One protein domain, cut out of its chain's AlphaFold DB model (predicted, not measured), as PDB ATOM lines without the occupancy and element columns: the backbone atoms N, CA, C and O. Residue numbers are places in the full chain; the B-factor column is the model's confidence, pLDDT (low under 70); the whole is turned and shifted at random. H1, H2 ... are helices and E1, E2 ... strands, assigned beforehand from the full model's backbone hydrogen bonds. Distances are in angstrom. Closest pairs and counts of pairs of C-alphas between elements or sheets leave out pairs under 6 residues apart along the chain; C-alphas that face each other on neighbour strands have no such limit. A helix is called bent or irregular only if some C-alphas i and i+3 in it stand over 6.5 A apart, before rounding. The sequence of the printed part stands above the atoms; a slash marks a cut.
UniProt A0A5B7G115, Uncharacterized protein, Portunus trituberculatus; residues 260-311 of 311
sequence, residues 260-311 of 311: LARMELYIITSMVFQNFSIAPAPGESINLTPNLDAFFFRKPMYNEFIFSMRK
ATOM      1  N   LEU A 260      41.000  -9.929  39.798       96.88
ATOM      2  CA  LEU A 260      40.509  -9.706  38.442       96.88
ATOM      3  C   LEU A 260      39.676  -8.421  38.363       96.88
ATOM      4  O   LEU A 260      39.955  -7.573  37.521       96.88
ATOM      5  N   ALA A 261      38.732  -8.236  39.290       96.94
ATOM      6  CA  ALA A 261      37.888  -7.046  39.357       96.94
ATOM      7  C   ALA A 261      38.710  -5.771  39.609       96.94
ATOM      8  O   ALA A 261      38.457  -4.739  38.991       96.94
ATOM      9  N   ARG A 262      39.738  -5.838  40.470       96.50
ATOM     10  CA  ARG A 262      40.658  -4.709  40.696       96.50
ATOM     11  C   ARG A 262      41.415  -4.324  39.426       96.50
ATOM     12  O   ARG A 262      41.533  -3.139  39.129       96.50
ATOM     13  N   MET A 263      41.923  -5.309  38.688       98.25
ATOM     14  CA  MET A 263      42.656  -5.068  37.445       98.25
ATOM     15  C   MET A 263      41.743  -4.512  36.347       98.25
ATOM     16  O   MET A 263      42.114  -3.556  35.670       98.25
ATOM     17  N   GLU A 264      40.548  -5.078  36.186       98.12
ATOM     18  CA  GLU A 264      39.572  -4.638  35.187       98.12
ATOM     19  C   GLU A 264      39.100  -3.205  35.454       98.12
ATOM     20  O   GLU A 264      39.176  -2.357  34.562       98.12
ATOM     21  N   LEU A 265      38.710  -2.906  36.698       97.50
ATOM     22  CA  LEU A 265      38.307  -1.559  37.091       97.50
ATOM     23  C   LEU A 265      39.440  -0.560  36.850       97.50
ATOM     24  O   LEU A 265      39.192   0.521  36.325       97.50
ATOM     25  N   TYR A 266      40.683  -0.925  37.176       97.94
ATOM     26  CA  TYR A 266      41.842  -0.067  36.940       97.94
ATOM     27  C   TYR A 266      42.049   0.231  35.449       97.94
ATOM     28  O   TYR A 266      42.176   1.397  35.069       97.94
ATOM     29  N   ILE A 267      42.043  -0.789  34.588       98.19
ATOM     30  CA  ILE A 267      42.278  -0.612  33.148       98.19
ATOM     31  C   ILE A 267      41.157   0.221  32.518       98.19
ATOM     32  O   ILE A 267      41.444   1.208  31.844       98.19
ATOM     33  N   ILE A 268      39.891  -0.109  32.780       97.88
ATOM     34  CA  ILE A 268      38.752   0.609  32.189       97.88
ATOM     35  C   ILE A 268      38.741   2.065  32.661       97.88
ATOM     36  O   ILE A 268      38.668   2.985  31.848       97.88
ATOM     37  N   THR A 269      38.878   2.284  33.969       97.56
ATOM     38  CA  THR A 269      38.836   3.626  34.560       97.56
ATOM     39  C   THR A 269      39.997   4.481  34.062       97.56
ATOM     40  O   THR A 269      39.797   5.630  33.666       97.56
ATOM     41  N   SER A 270      41.210   3.921  34.021       97.69
ATOM     42  CA  SER A 270      42.386   4.653  33.540       97.69
ATOM     43  C   SER A 270      42.269   5.011  32.056       97.69
ATOM     44  O   SER A 270      42.484   6.169  31.707       97.69
ATOM     45  N   MET A 271      41.837   4.083  31.194       97.88
ATOM     46  CA  MET A 271      41.616   4.363  29.770       97.88
ATOM     47  C   MET A 271      40.552   5.440  29.539       97.88
ATOM     48  O   MET A 271      40.734   6.297  28.669       97.88
ATOM     49  N   VAL A 272      39.456   5.433  30.307       97.38
ATOM     50  CA  VAL A 272      38.406   6.455  30.190       97.38
ATOM     51  C   VAL A 272      38.949   7.830  30.587       97.38
ATOM     52  O   VAL A 272      38.800   8.784  29.826       97.38
ATOM     53  N   PHE A 273      39.637   7.946  31.725       96.88
ATOM     54  CA  PHE A 273      40.132   9.243  32.201       96.88
ATOM     55  C   PHE A 273      41.345   9.780  31.436       96.88
ATOM     56  O   PHE A 273      41.557  10.993  31.413       96.88
ATOM     57  N   GLN A 274      42.128   8.908  30.798       97.19
ATOM     58  CA  GLN A 274      43.228   9.326  29.928       97.19
ATOM     59  C   GLN A 274      42.717   9.965  28.633       97.19
ATOM     60  O   GLN A 274      43.246  10.988  28.211       97.19
ATOM     61  N   ASN A 275      41.677   9.392  28.021       98.00
ATOM     62  CA  ASN A 275      41.210   9.823  26.698       98.00
ATOM     63  C   ASN A 275      40.057  10.832  26.753       98.00
ATOM     64  O   ASN A 275      39.865  11.602  25.809       98.00
ATOM     65  N   PHE A 276      39.285  10.850  27.842       98.12
ATOM     66  CA  PHE A 276      38.080  11.664  27.949       98.12
ATOM     67  C   PHE A 276      38.128  12.637  29.131       98.12
ATOM     68  O   PHE A 276      38.687  12.387  30.201       98.12
ATOM     69  N   SER A 277      37.528  13.798  28.921       97.19
ATOM     70  CA  SER A 277      37.094  14.719  29.959       97.19
ATOM     71  C   SER A 277      35.609  14.475  30.197       97.19
ATOM     72  O   SER A 277      34.817  14.551  29.259       97.19
ATOM     73  N   ILE A 278      35.249  14.161  31.438       97.00
ATOM     74  CA  ILE A 278      33.870  13.910  31.854       97.00
ATOM     75  C   ILE A 278      33.366  15.174  32.544       97.00
ATOM     76  O   ILE A 278      34.006  15.649  33.483       97.00
ATOM     77  N   ALA A 279      32.244  15.714  32.084       96.25
ATOM     78  CA  ALA A 279      31.559  16.832  32.724       96.25
ATOM     79  C   ALA A 279      30.064  16.506  32.876       96.25
ATOM     80  O   ALA A 279      29.525  15.784  32.031       96.25
ATOM     81  N   PRO A 280      29.387  17.000  33.927       96.19
ATOM     82  CA  PRO A 280      27.933  16.912  34.006       96.19
ATOM     83  C   PRO A 280      27.278  17.693  32.862       96.19
ATOM     84  O   PRO A 280      27.885  18.610  32.292       96.19
ATOM     85  N   ALA A 281      26.039  17.338  32.530       95.12
ATOM     86  CA  ALA A 281      25.229  18.150  31.634       95.12
ATOM     87  C   ALA A 281      25.092  19.592  32.181       95.12
ATOM     88  O   ALA A 281      25.002  19.799  33.395       95.12
ATOM     89  N   PRO A 282      25.119  20.619  31.312       95.38
ATOM     90  CA  PRO A 282      25.041  22.006  31.753       95.38
ATOM     91  C   PRO A 282      23.695  22.281  32.432       95.38
ATOM     92  O   PRO A 282      22.645  22.049  31.842       95.38
ATOM     93  N   GLY A 283      23.741  22.813  33.655       94.69
ATOM     94  CA  GLY A 283      22.550  23.157  34.438       94.69
ATOM     95  C   GLY A 283      22.012  22.036  35.329       94.69
ATOM     96  O   GLY A 283      21.057  22.275  36.062       94.69
ATOM     97  N   GLU A 284      22.624  20.849  35.323       93.81
ATOM     98  CA  GLU A 284      22.207  19.731  36.170       93.81
ATOM     99  C   GLU A 284      23.159  19.538  37.361       93.81
ATOM    100  O   GLU A 284      24.384  19.536  37.221       93.81
ATOM    101  N   SER A 285      22.597  19.382  38.562       94.06
ATOM    102  CA  SER A 285      23.356  19.040  39.766       94.06
ATOM    103  C   SER A 285      23.441  17.524  39.923       94.06
ATOM    104  O   SER A 285      22.414  16.851  39.965       94.06
ATOM    105  N   ILE A 286      24.651  16.990  40.078       94.00
ATOM    106  CA  ILE A 286      24.874  15.551  40.261       94.00
ATOM    107  C   ILE A 286      24.294  15.113  41.612       94.00
ATOM    108  O   ILE A 286      24.786  15.527  42.666       94.00
ATOM    109  N   ASN A 287      23.289  14.237  41.593       91.38
ATOM    110  CA  ASN A 287      22.755  13.647  42.815       91.38
ATOM    111  C   ASN A 287      23.511  12.354  43.145       91.38
ATOM    112  O   ASN A 287      23.394  11.340  42.455       91.38
ATOM    113  N   LEU A 288      24.298  12.398  44.221       90.75
ATOM    114  CA  LEU A 288      25.076  11.261  44.727       90.75
ATOM    115  C   LEU A 288      24.365  10.506  45.857       90.75
ATOM    116  O   LEU A 288      24.953   9.598  46.450       90.75
ATOM    117  N   THR A 289      23.125  10.877  46.185       90.25
ATOM    118  CA  THR A 289      22.371  10.247  47.269       90.25
ATOM    119  C   THR A 289      22.075   8.798  46.886       90.25
ATOM    120  O   THR A 289      21.395   8.554  45.886       90.25
ATOM    121  N   PRO A 290      22.594   7.809  47.631       86.50
ATOM    122  CA  PRO A 290      22.347   6.416  47.311       86.50
ATOM    123  C   PRO A 290      20.877   6.087  47.557       86.50
ATOM    124  O   PRO A 290      20.356   6.366  48.636       86.50
ATOM    125  N   ASN A 291      20.228   5.422  46.601       85.56
ATOM    126  CA  ASN A 291      18.950   4.780  46.878       85.56
ATOM    127  C   ASN A 291      19.210   3.584  47.823       85.56
ATOM    128  O   ASN A 291      20.004   2.688  47.508       85.56
ATOM    129  N   LEU A 292      18.598   3.622  49.008       86.62
ATOM    130  CA  LEU A 292      18.770   2.628  50.074       86.62
ATOM    131  C   LEU A 292      17.734   1.495  50.015       86.62
ATOM    132  O   LEU A 292      17.818   0.568  50.816       86.62
ATOM    133  N   ASP A 293      16.808   1.530  49.056       87.62
ATOM    134  CA  ASP A 293      15.697   0.577  48.952       87.62
ATOM    135  C   ASP A 293      16.171  -0.822  48.514       87.62
ATOM    136  O   ASP A 293      15.466  -1.815  48.680       87.62
ATOM    137  N   ALA A 294      17.391  -0.932  47.972       81.88
ATOM    138  CA  ALA A 294      17.969  -2.187  47.502       81.88
ATOM    139  C   ALA A 294      19.117  -2.675  48.404       81.88
ATOM    140  O   ALA A 294      20.206  -2.101  48.440       81.88
ATOM    141  N   PHE A 295      18.887  -3.806  49.078       80.94
ATOM    142  CA  PHE A 295      19.795  -4.392  50.073       80.94
ATOM    143  C   PHE A 295      21.163  -4.838  49.514       80.94
ATOM    144  O   PHE A 295      22.170  -4.736  50.208       80.94
ATOM    145  N   PHE A 296      21.231  -5.313  48.262       75.25
ATOM    146  CA  PHE A 296      22.465  -5.881  47.682       75.25
ATOM    147  C   PHE A 296      23.160  -4.995  46.644       75.25
ATOM    148  O   PHE A 296      24.372  -5.088  46.470       75.25
ATOM    149  N   PHE A 297      22.417  -4.120  45.971       75.12
ATOM    150  CA  PHE A 297      22.957  -3.231  44.951       75.12
ATOM    151  C   PHE A 297      22.318  -1.870  45.134       75.12
ATOM    152  O   PHE A 297      21.175  -1.671  44.729       75.12
ATOM    153  N   ARG A 298      23.058  -0.926  45.725       84.38
ATOM    154  CA  ARG A 298      22.689   0.489  45.650       84.38
ATOM    155  C   ARG A 298      22.671   0.845  44.171       84.38
ATOM    156  O   ARG A 298      23.735   0.990  43.567       84.38
ATOM    157  N   LYS A 299      21.479   0.870  43.570       81.31
ATOM    158  CA  LYS A 299      21.328   1.223  42.161       81.31
ATOM    159  C   LYS A 299      21.884   2.638  42.015       81.31
ATOM    160  O   LYS A 299      21.414   3.527  42.732       81.31
ATOM    161  N   PRO A 300      22.906   2.855  41.172       80.88
ATOM    162  CA  PRO A 300      23.348   4.209  40.902       80.88
ATOM    163  C   PRO A 300      22.166   4.980  40.312       80.88
ATOM    164  O   PRO A 300      21.426   4.446  39.485       80.88
ATOM    165  N   MET A 301      21.972   6.221  40.754       85.12
ATOM    166  CA  MET A 301      21.012   7.107  40.103       85.12
ATOM    167  C   MET A 301      21.511   7.415  38.687       85.12
ATOM    168  O   MET A 301      22.717   7.574  38.465       85.12
ATOM    169  N   TYR A 302      20.587   7.478  37.731       89.06
ATOM    170  CA  TYR A 302      20.896   7.891  36.368       89.06
ATOM    171  C   TYR A 302      21.359   9.349  36.399       89.06
ATOM    172  O   TYR A 302      20.630  10.215  36.861       89.06
ATOM    173  N   ASN A 303      22.588   9.593  35.954       92.94
ATOM    174  CA  ASN A 303      23.145  10.928  35.779       92.94
ATOM    175  C   ASN A 303      23.636  11.024  34.334       92.94
ATOM    176  O   ASN A 303      24.311  10.104  33.851       92.94
ATOM    177  N   GLU A 304      23.311  12.115  33.649       93.69
ATOM    178  CA  GLU A 304      23.818  12.358  32.305       93.69
ATOM    179  C   GLU A 304      25.209  12.996  32.363       93.69
ATOM    180  O   GLU A 304      25.435  14.039  32.980       93.69
ATOM    181  N   PHE A 305      26.170  12.356  31.694       95.38
ATOM    182  CA  PHE A 305      27.537  12.852  31.584       95.38
ATOM    183  C   PHE A 305      27.908  13.084  30.126       95.38
ATOM    184  O   PHE A 305      27.647  12.256  29.251       95.38
ATOM    185  N   ILE A 306      28.584  14.201  29.878       95.81
ATOM    186  CA  ILE A 306      29.138  14.547  28.577       95.81
ATOM    187  C   ILE A 306      30.611  14.139  28.563       95.81
ATOM    188  O   ILE A 306      31.420  14.631  29.352       95.81
ATOM    189  N   PHE A 307      30.966  13.262  27.624       97.00
ATOM    190  CA  PHE A 307      32.344  12.853  27.368       97.00
ATOM    191  C   PHE A 307      32.927  13.684  26.226       97.00
ATOM    192  O   PHE A 307      32.477  13.592  25.084       97.00
ATOM    193  N   SER A 308      33.951  14.478  26.528       96.88
ATOM    194  CA  SER A 308      34.726  15.228  25.534       96.88
ATOM    195  C   SER A 308      36.096  14.583  25.356       96.88
ATOM    196  O   SER A 308      36.772  14.304  26.339       96.88
ATOM    197  N   MET A 309      36.528  14.335  24.121       97.12
ATOM    198  CA  MET A 309      37.860  13.776  23.858       97.12
ATOM    199  C   MET A 309      38.943  14.806  24.209       97.12
ATOM    200  O   MET A 309      38.833  15.967  23.805       97.12
ATOM    201  N   ARG A 310      39.975  14.396  24.953       94.62
ATOM    202  CA  ARG A 310      41.154  15.238  25.206       94.62
ATOM    203  C   ARG A 310      42.021  15.255  23.942       94.62
ATOM    204  O   ARG A 310      42.185  14.215  23.306       94.62
ATOM    205  N   LYS A 311      42.479  16.444  23.546       90.12
ATOM    206  CA  LYS A 311      43.435  16.624  22.445       90.12
ATOM    207  C   LYS A 311      44.856  16.373  22.930       90.12
ATOM    208  O   LYS A 311      45.115  16.691  24.112       90.12
TER     209      LYS A 311
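Overview. This is residues 260 to 311 of the 311 residues of an uncharacterized protein of Portunus trituberculatus (UniProt A0A5B7G115). A flat, open V: a small two-stranded hairpin, E1 and E2, makes the base, the helix H1 runs straight into E1 and makes one limb, and the long loop of residues 281 to 304 goes out from the other end of the strands and folds back to E2 as the second limb. Residues 260 to 271 of H1 and residues 292 to 297 of the loop stick out free. The printed part has 52 residues, with one named helix and two named strands in the order H1, E1, E2; the sheet, in the order E1 - E2, is antiparallel, and the class is mixed, helices and strands. The whole is loose, with a radius of gyration of the C-alphas of 14.1 A, and its C-alphas span 41 by 38 by 10 A.

Along the chain. Strand E1 is residues 276 to 280, from C-alpha 276 at (38.080, 11.664, 27.949), and measures 12.9 A from first to last C-alpha. Strand E2 is residues 305 to 309, also 12.9 A, and ends with C-alpha 309 at (37.860, 13.776, 23.858). Helix H1 is residues 260 to 275, 22.8 A long, and begins with C-alpha 260 at (40.509, -9.706, 38.442).

Arrangement. E1 and E2 form a hairpin and are antiparallel neighbours, with 152 degrees between their N-to-C directions. Among the C-alphas that face each other are 276 and 309, 4.6 A apart, and 280 and 305, 4.7 A apart. Across the pair, N 277 and O 308 are within hydrogen-bond range at 2.7 A, and so are N 306 and O 279 at 2.8 A. H1 joins E1 by a tight link, with 0 residues between them. H1 and E2 have 1 pair of C-alphas within 8 A, the closest being those of Asn 275 and Met 309, 5.9 A apart, while their centres are 16.8 A apart. In H1, which is not bent, every O i to N i+4 pair is within hydrogen-bond range.

Size, cuts and confidence. The two C-alphas farthest apart are those of Phe 295, in the loop, and Lys 311, the chain's last residue, at 42.0 A. The C-alphas of Leu 260 and Lys 311, first and last of the printed part, are 30.9 A apart. Without the stretches that stand free, the body has 34 residues and spans 36 by 22 by 10 A. The link from E1 to E2 is long, with 24 residues. The printed part has no cut. Its mean pLDDT is 92.7, and no printed residue is under 70.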